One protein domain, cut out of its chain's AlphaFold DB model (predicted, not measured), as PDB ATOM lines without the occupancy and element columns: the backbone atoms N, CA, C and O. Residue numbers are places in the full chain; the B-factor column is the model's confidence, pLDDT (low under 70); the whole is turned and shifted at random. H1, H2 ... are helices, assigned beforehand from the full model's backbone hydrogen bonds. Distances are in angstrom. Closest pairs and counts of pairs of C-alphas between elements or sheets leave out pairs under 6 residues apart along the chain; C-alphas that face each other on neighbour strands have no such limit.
ATOM      1  N   VAL A  35      71.106  90.019 209.445       81.88
ATOM      2  CA  VAL A  35      71.219  91.229 210.287       81.88
ATOM      3  C   VAL A  35      70.785  92.484 209.511       81.88
ATOM      4  O   VAL A  35      70.322  93.462 210.091       81.88
ATOM      5  N   ARG A  36      70.921  92.457 208.177       82.25
ATOM      6  CA  ARG A  36      70.551  93.548 207.279       82.25
ATOM      7  C   ARG A  36      70.046  93.025 205.934       82.25
ATOM      8  O   ARG A  36      70.804  92.409 205.193       82.25
ATOM      9  N   TRP A  37      68.804  93.352 205.581       83.69
ATOM     10  CA  TRP A  37      68.184  92.945 204.311       83.69
ATOM     11  C   TRP A  37      68.694  93.718 203.085       83.69
ATOM     12  O   TRP A  37      68.760  93.165 201.992       83.69
ATOM     13  N   LEU A  38      69.093  94.985 203.255       85.38
ATOM     14  CA  LEU A  38      69.595  95.840 202.173       85.38
ATOM     15  C   LEU A  38      71.024  96.326 202.479       85.38
ATOM     16  O   LEU A  38      71.211  97.431 202.996       85.38
ATOM     17  N   PRO A  39      72.056  95.509 202.192       85.50
ATOM     18  CA  PRO A  39      73.426  95.743 202.655       85.50
ATOM     19  C   PRO A  39      74.087  96.997 202.079       85.50
ATOM     20  O   PRO A  39      75.026  97.506 202.684       85.50
ATOM     21  N   HIS A  40      73.579  97.523 200.964       86.88
ATOM     22  CA  HIS A  40      74.075  98.751 200.337       86.88
ATOM     23  C   HIS A  40      73.149  99.946 200.523       86.88
ATOM     24  O   HIS A  40      73.433 101.014 199.990       86.88
ATOM     25  N   SER A  41      72.038  99.806 201.243       88.62
ATOM     26  CA  SER A  41      71.238 100.980 201.571       88.62
ATOM     27  C   SER A  41      71.987 101.861 202.570       88.62
ATOM     28  O   SER A  41      72.918 101.405 203.233       88.62
ATOM     29  N   ILE A  42      71.584 103.110 202.728       88.75
ATOM     30  CA  ILE A  42      71.947 103.952 203.869       88.75
ATOM     31  C   ILE A  42      70.688 104.675 204.346       88.75
ATOM     32  O   ILE A  42      69.801 104.974 203.551       88.75
ATOM     33  N   PHE A  43      70.585 104.887 205.655       90.56
ATOM     34  CA  PHE A  43      69.493 105.631 206.272       90.56
ATOM     35  C   PHE A  43      69.967 106.194 207.612       90.56
ATOM     36  O   PHE A  43      70.604 105.478 208.386       90.56
ATOM     37  N   ASP A  44      69.645 107.456 207.884       91.31
ATOM     38  CA  ASP A  44      69.994 108.142 209.128       91.31
ATOM     39  C   ASP A  44      68.721 108.558 209.879       91.31
ATOM     40  O   ASP A  44      67.988 109.445 209.442       91.31
ATOM     41  N   HIS A  45      68.455 107.939 211.033       93.69
ATOM     42  CA  HIS A  45      67.319 108.302 211.890       93.69
ATOM     43  C   HIS A  45      67.437 109.722 212.468       93.69
ATOM     44  O   HIS A  45      66.424 110.320 212.821       93.69
ATOM     45  N   GLY A  46      68.650 110.269 212.594       96.81
ATOM     46  CA  GLY A  46      68.902 111.582 213.184       96.81
ATOM     47  C   GLY A  46      68.203 112.701 212.422       96.81
ATOM     48  O   GLY A  46      67.461 113.480 213.022       96.81
ATOM     49  N   VAL A  47      68.364 112.730 211.096       94.19
ATOM     50  CA  VAL A  47      67.733 113.745 210.233       94.19
ATOM     51  C   VAL A  47      66.222 113.544 210.069       94.19
ATOM     52  O   VAL A  47      65.513 114.491 209.740       94.19
ATOM     53  N   HIS A  48      65.716 112.338 210.348       95.56
ATOM     54  CA  HIS A  48      64.293 111.990 210.258       95.56
ATOM     55  C   HIS A  48      63.557 112.052 211.603       95.56
ATOM     56  O   HIS A  48      62.354 111.816 211.646       95.56
ATOM     57  N   ARG A  49      64.240 112.401 212.700       96.25
ATOM     58  CA  ARG A  49      63.668 112.448 214.056       96.25
ATOM     59  C   ARG A  49      62.365 113.260 214.201       96.25
ATOM     60  O   ARG A  49      61.562 112.880 215.049       96.25
ATOM     61  N   PRO A  50      62.116 114.344 213.439       95.44
ATOM     62  CA  PRO A  50      60.838 115.057 213.507       95.44
ATOM     63  C   PRO A  50      59.626 114.263 212.985       95.44
ATOM     64  O   PRO A  50      58.495 114.688 213.197       95.44
ATOM     65  N   ILE A  51      59.845 113.149 212.280       94.50
ATOM     66  CA  ILE A  51      58.800 112.316 211.674       94.50
ATOM     67  C   ILE A  51      58.423 111.199 212.652       94.50
ATOM     68  O   ILE A  51      59.292 110.539 213.223       94.50
ATOM     69  N   VAL A  52      57.122 110.959 212.836       94.00
ATOM     70  CA  VAL A  52      56.649 109.845 213.667       94.00
ATOM     71  C   VAL A  52      57.005 108.501 213.021       94.00
ATOM     72  O   VAL A  52      56.828 108.305 211.822       94.00
ATOM     73  N   CYS A  53      57.501 107.554 213.825       93.12
ATOM     74  CA  CYS A  53      58.051 106.278 213.349       93.12
ATOM     75  C   CYS A  53      57.089 105.483 212.451       93.12
ATOM     76  O   CYS A  53      57.529 104.757 211.558       93.12
ATOM     77  N   THR A  54      55.783 105.621 212.690       91.94
ATOM     78  CA  THR A  54      54.721 104.908 211.974       91.94
ATOM     79  C   THR A  54      54.504 105.392 210.546       91.94
ATOM     80  O   THR A  54      53.919 104.650 209.769       91.94
ATOM     81  N   GLU A  55      55.018 106.565 210.159       92.62
ATOM     82  CA  GLU A  55      54.994 106.990 208.747       92.62
ATOM     83  C   GLU A  55      55.861 106.077 207.865       92.62
ATOM     84  O   GLU A  55      55.605 105.925 206.674       92.62
ATOM     85  N   CYS A  56      56.881 105.437 208.452       91.69
ATOM     86  CA  CYS A  56      57.777 104.517 207.752       91.69
ATOM     87  C   CYS A  56      57.546 103.050 208.148       91.69
ATOM     88  O   CYS A  56      57.572 102.165 207.293       91.69
ATOM     89  N   HIS A  57      57.345 102.767 209.437       92.00
ATOM     90  CA  HIS A  57      57.289 101.404 209.965       92.00
ATOM     91  C   HIS A  57      55.896 101.059 210.495       92.00
ATOM     92  O   HIS A  57      55.497 101.518 211.565       92.00
ATOM     93  N   ASN A  58      55.204 100.133 209.829       87.69
ATOM     94  CA  ASN A  58      53.922  99.576 210.291       87.69
ATOM     95  C   ASN A  58      54.105  98.514 211.394       87.69
ATOM     96  O   ASN A  58      53.486  97.451 211.382       87.69
ATOM     97  N   ALA A  59      54.992  98.798 212.351       87.94
ATOM     98  CA  ALA A  59      55.375  97.876 213.419       87.94
ATOM     99  C   ALA A  59      54.202  97.531 214.342       87.94
ATOM    100  O   ALA A  59      54.093  96.400 214.799       87.94
ATOM    101  N   SER A  60      53.294  98.481 214.575       88.12
ATOM    102  CA  SER A  60      52.123  98.293 215.442       88.12
ATOM    103  C   SER A  60      51.138  97.245 214.922       88.12
ATOM    104  O   SER A  60      50.362  96.701 215.705       88.12
ATOM    105  N   THR A  61      51.155  96.955 213.619       87.75
ATOM    106  CA  THR A  61      50.257  95.984 212.979       87.75
ATOM    107  C   THR A  61      50.962  94.710 212.525       87.75
ATOM    108  O   THR A  61      50.288  93.796 212.055       87.75
ATOM    109  N   LEU A  70      60.397  96.971 206.485       86.44
ATOM    110  CA  LEU A  70      61.087  97.893 205.596       86.44
ATOM    111  C   LEU A  70      60.048  98.686 204.788       86.44
ATOM    112  O   LEU A  70      59.247  98.068 204.080       86.44
ATOM    113  N   PRO A  71      60.046 100.031 204.858       87.12
ATOM    114  CA  PRO A  71      59.156 100.834 204.034       87.12
ATOM    115  C   PRO A  71      59.452 100.634 202.548       87.12
ATOM    116  O   PRO A  71      60.595 100.435 202.129       87.12
ATOM    117  N   SER A  72      58.416 100.787 201.727       88.81
ATOM    118  CA  SER A  72      58.612 100.996 200.295       88.81
ATOM    119  C   SER A  72      59.361 102.308 200.055       88.81
ATOM    120  O   SER A  72      59.082 103.320 200.702       88.81
ATOM    121  N   VAL A  73      60.228 102.334 199.035       91.12
ATOM    122  CA  VAL A  73      60.925 103.549 198.570       91.12
ATOM    123  C   VAL A  73      59.964 104.702 198.249       91.12
ATOM    124  O   VAL A  73      60.372 105.863 198.228       91.12
ATOM    125  N   LYS A  74      58.676 104.403 198.017       93.31
ATOM    126  CA  LYS A  74      57.632 105.414 197.839       93.31
ATOM    127  C   LYS A  74      57.606 106.415 198.999       93.31
ATOM    128  O   LYS A  74      57.573 107.602 198.708       93.31
ATOM    129  N   VAL A  75      57.677 105.957 200.254       93.75
ATOM    130  CA  VAL A  75      57.624 106.830 201.446       93.75
ATOM    131  C   VAL A  75      58.779 107.831 201.422       93.75
ATOM    132  O   VAL A  75      58.581 109.032 201.562       93.75
ATOM    133  N   CYS A  76      59.993 107.362 201.121       93.62
ATOM    134  CA  CYS A  76      61.176 108.219 201.026       93.62
ATOM    135  C   CYS A  76      61.012 109.299 199.944       93.62
ATOM    136  O   CYS A  76      61.373 110.458 200.146       93.62
ATOM    137  N   ARG A  77      60.434 108.924 198.795       93.88
ATOM    138  CA  ARG A  77      60.238 109.797 197.626       93.88
ATOM    139  C   ARG A  77      59.152 110.853 197.814       93.88
ATOM    140  O   ARG A  77      59.042 111.743 196.972       93.88
ATOM    141  N   GLU A  78      58.378 110.790 198.894       94.31
ATOM    142  CA  GLU A  78      57.452 111.866 199.248       94.31
ATOM    143  C   GLU A  78      58.224 113.135 199.623       94.31
ATOM    144  O   GLU A  78      57.811 114.218 199.223       94.31
ATOM    145  N   CYS A  79      59.399 113.013 200.249       94.50
ATOM    146  CA  CYS A  79      60.279 114.145 200.569       94.50
ATOM    147  C   CYS A  79      61.534 114.215 199.681       94.50
ATOM    148  O   CYS A  79      61.938 115.308 199.284       94.50
ATOM    149  N   HIS A  80      62.146 113.076 199.345       94.75
ATOM    150  CA  HIS A  80      63.334 112.983 198.488       94.75
ATOM    151  C   HIS A  80      62.940 112.972 197.007       94.75
ATOM    152  O   HIS A  80      62.862 111.920 196.366       94.75
ATOM    153  N   ARG A  81      62.682 114.156 196.452       93.56
ATOM    154  CA  ARG A  81      62.235 114.345 195.064       93.56
ATOM    155  C   ARG A  81      63.003 115.469 194.374       93.56
ATOM    156  O   ARG A  81      63.491 116.390 195.014       93.56
ATOM    157  N   SER A  82      63.095 115.397 193.048       86.69
ATOM    158  CA  SER A  82      63.867 116.345 192.232       86.69
ATOM    159  C   SER A  82      63.327 117.779 192.263       86.69
ATOM    160  O   SER A  82      64.098 118.718 192.089       86.69
ATOM    161  N   ALA A  83      62.026 117.963 192.499       85.62
ATOM    162  CA  ALA A  83      61.375 119.269 192.529       85.62
ATOM    163  C   ALA A  83      60.937 119.627 193.954       85.62
ATOM    164  O   ALA A  83      59.876 119.194 194.405       85.62
ATOM    165  N   GLY A  84      61.760 120.422 194.646       81.62
ATOM    166  CA  GLY A  84      61.457 120.972 195.970       81.62
ATOM    167  C   GLY A  84      61.302 119.897 197.047       81.62
ATOM    168  O   GLY A  84      60.251 119.271 197.174       81.62
ATOM    169  N   GLY A  85      62.342 119.697 197.849       91.06
ATOM    170  CA  GLY A  85      62.367 118.691 198.904       91.06
ATOM    171  C   GLY A  85      63.794 118.372 199.329       91.06
ATOM    172  O   GLY A  85      64.732 119.100 198.994       91.06
ATOM    173  N   ALA A  86      63.954 117.269 200.053       94.06
ATOM    174  CA  ALA A  86      65.272 116.724 200.329       94.06
ATOM    175  C   ALA A  86      65.932 116.270 199.017       94.06
ATOM    176  O   ALA A  86      65.260 115.866 198.063       94.06
ATOM    177  N   ARG A  87      67.267 116.331 198.973       93.25
ATOM    178  CA  ARG A  87      68.066 115.850 197.835       93.25
ATOM    179  C   ARG A  87      67.647 114.426 197.447       93.25
ATOM    180  O   ARG A  87      67.367 113.612 198.313       93.25
ATOM    181  N   ALA A  88      67.593 114.134 196.150       93.94
ATOM    182  CA  ALA A  88      67.038 112.879 195.620       93.94
ATOM    183  C   ALA A  88      68.044 112.081 194.775       93.94
ATOM    184  O   ALA A  88      67.662 111.285 193.919       93.94
ATOM    185  N   GLY A  89      69.341 112.339 194.965       91.75
ATOM    186  CA  GLY A  89      70.394 111.604 194.274       91.75
ATOM    187  C   GLY A  89      70.416 110.129 194.678       91.75
ATOM    188  O   GLY A  89      70.030 109.770 195.787       91.75
ATOM    189  N   CYS A  90      70.923 109.260 193.800       90.75
ATOM    190  CA  CYS A  90      71.027 107.821 194.077       90.75
ATOM    191  C   CYS A  90      71.806 107.541 195.374       90.75
ATOM    192  O   CYS A  90      71.473 106.623 196.121       90.75
ATOM    193  N   VAL A  91      72.811 108.375 195.647       91.06
ATOM    194  CA  VAL A  91      73.698 108.263 196.809       91.06
ATOM    195  C   VAL A  91      73.042 108.646 198.138       91.06
ATOM    196  O   VAL A  91      73.648 108.429 199.178       91.06
ATOM    197  N   GLU A  92      71.818 109.184 198.129       90.88
ATOM    198  CA  GLU A  92      71.061 109.412 199.369       90.88
ATOM    199  C   GLU A  92      70.560 108.117 199.985       90.88
ATOM    200  O   GLU A  92      70.415 108.020 201.199       90.88
ATOM    201  N   CYS A  93      70.257 107.134 199.136       90.19
ATOM    202  CA  CYS A  93      69.706 105.854 199.562       90.19
ATOM    203  C   CYS A  93      70.711 104.719 199.397       90.19
ATOM    204  O   CYS A  93      70.612 103.727 200.113       90.19
ATOM    205  N   HIS A  94      71.659 104.840 198.465       90.62
ATOM    206  CA  HIS A  94      72.631 103.801 198.152       90.62
ATOM    207  C   HIS A  94      74.042 104.231 198.539       90.62
ATOM    208  O   HIS A  94      74.523 105.278 198.112       90.62
ATOM    209  N   LEU A  95      74.732 103.379 199.295       88.06
ATOM    210  CA  LEU A  95      76.156 103.519 199.542       88.06
ATOM    211  C   LEU A  95      76.891 103.529 198.199       88.06
ATOM    212  O   LEU A  95      76.845 102.557 197.441       88.06
ATOM    213  N   HIS A  96      77.574 104.633 197.922       81.44
ATOM    214  CA  HIS A  96      78.450 104.771 196.772       81.44
ATOM    215  C   HIS A  96      79.899 104.751 197.251       81.44
ATOM    216  O   HIS A  96      80.277 105.552 198.101       81.44
ATOM    217  N   HIS A  97      80.656 103.803 196.697       82.94
ATOM    218  CA  HIS A  97      81.957 103.325 197.165       82.94
ATOM    219  C   HIS A  97      81.934 102.718 198.576       82.94
ATOM    220  O   HIS A  97      81.481 103.304 199.558       82.94
ATOM    221  N   ASP A  98      82.447 101.495 198.675       78.75
ATOM    222  CA  ASP A  98      82.686 100.858 199.962       78.75
ATOM    223  C   ASP A  98      84.029 101.354 200.497       78.75
ATOM    224  O   ASP A  98      85.078 100.860 200.088       78.75
ATOM    225  N   LYS A  99      83.993 102.338 201.403       75.62
ATOM    226  CA  LYS A  99      85.201 102.933 201.999       75.62
ATOM    227  C   LYS A  99      86.120 101.909 202.660       75.62
ATOM    228  O   LYS A  99      87.326 102.123 202.700       75.62
TER     229      LYS A  99
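AT A GLANCE: This is residues 35 to 61 and 70 to 99 of the 120 residues of an uncharacterized protein of Actinobacteria bacterium (UniProt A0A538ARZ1). This domain has little regular structure: it is an open run of loops with two very short helices, H2 and H1, and residues 46 to 52, of which 46 to 48 belong to H1, stick out. The 57 printed residues hold the named helices H1 then H2, no named strand, and 11 residues in named elements, all helix by class. The whole is only just loose, close to compact, with a radius of gyration of the C-alphas of 12.4 A and spans of 36 by 34 by 20 A.

IN THESE COORDINATES: Find C-alpha 73 at (60.925, 103.549, 198.570); from there H2, residues 73 to 79, runs 10.8 A to C-alpha 79 at (60.279, 114.145, 200.569). Then look at C-alpha 45 at (67.319, 108.302, 211.890), where H1, residues 45 to 48, begins.

HOW THE PARTS SIT: H2 and H1 are apart. In H2, 2 of 3 O i to N i+4 pairs are within hydrogen-bond range; H1 is too short for such a pair.

THE WHOLE: Residues 62 to 69 are not printed, and C-alphas 61 and 70 are 13.2 A apart across the cut. No printed residue is under 70 in pLDDT.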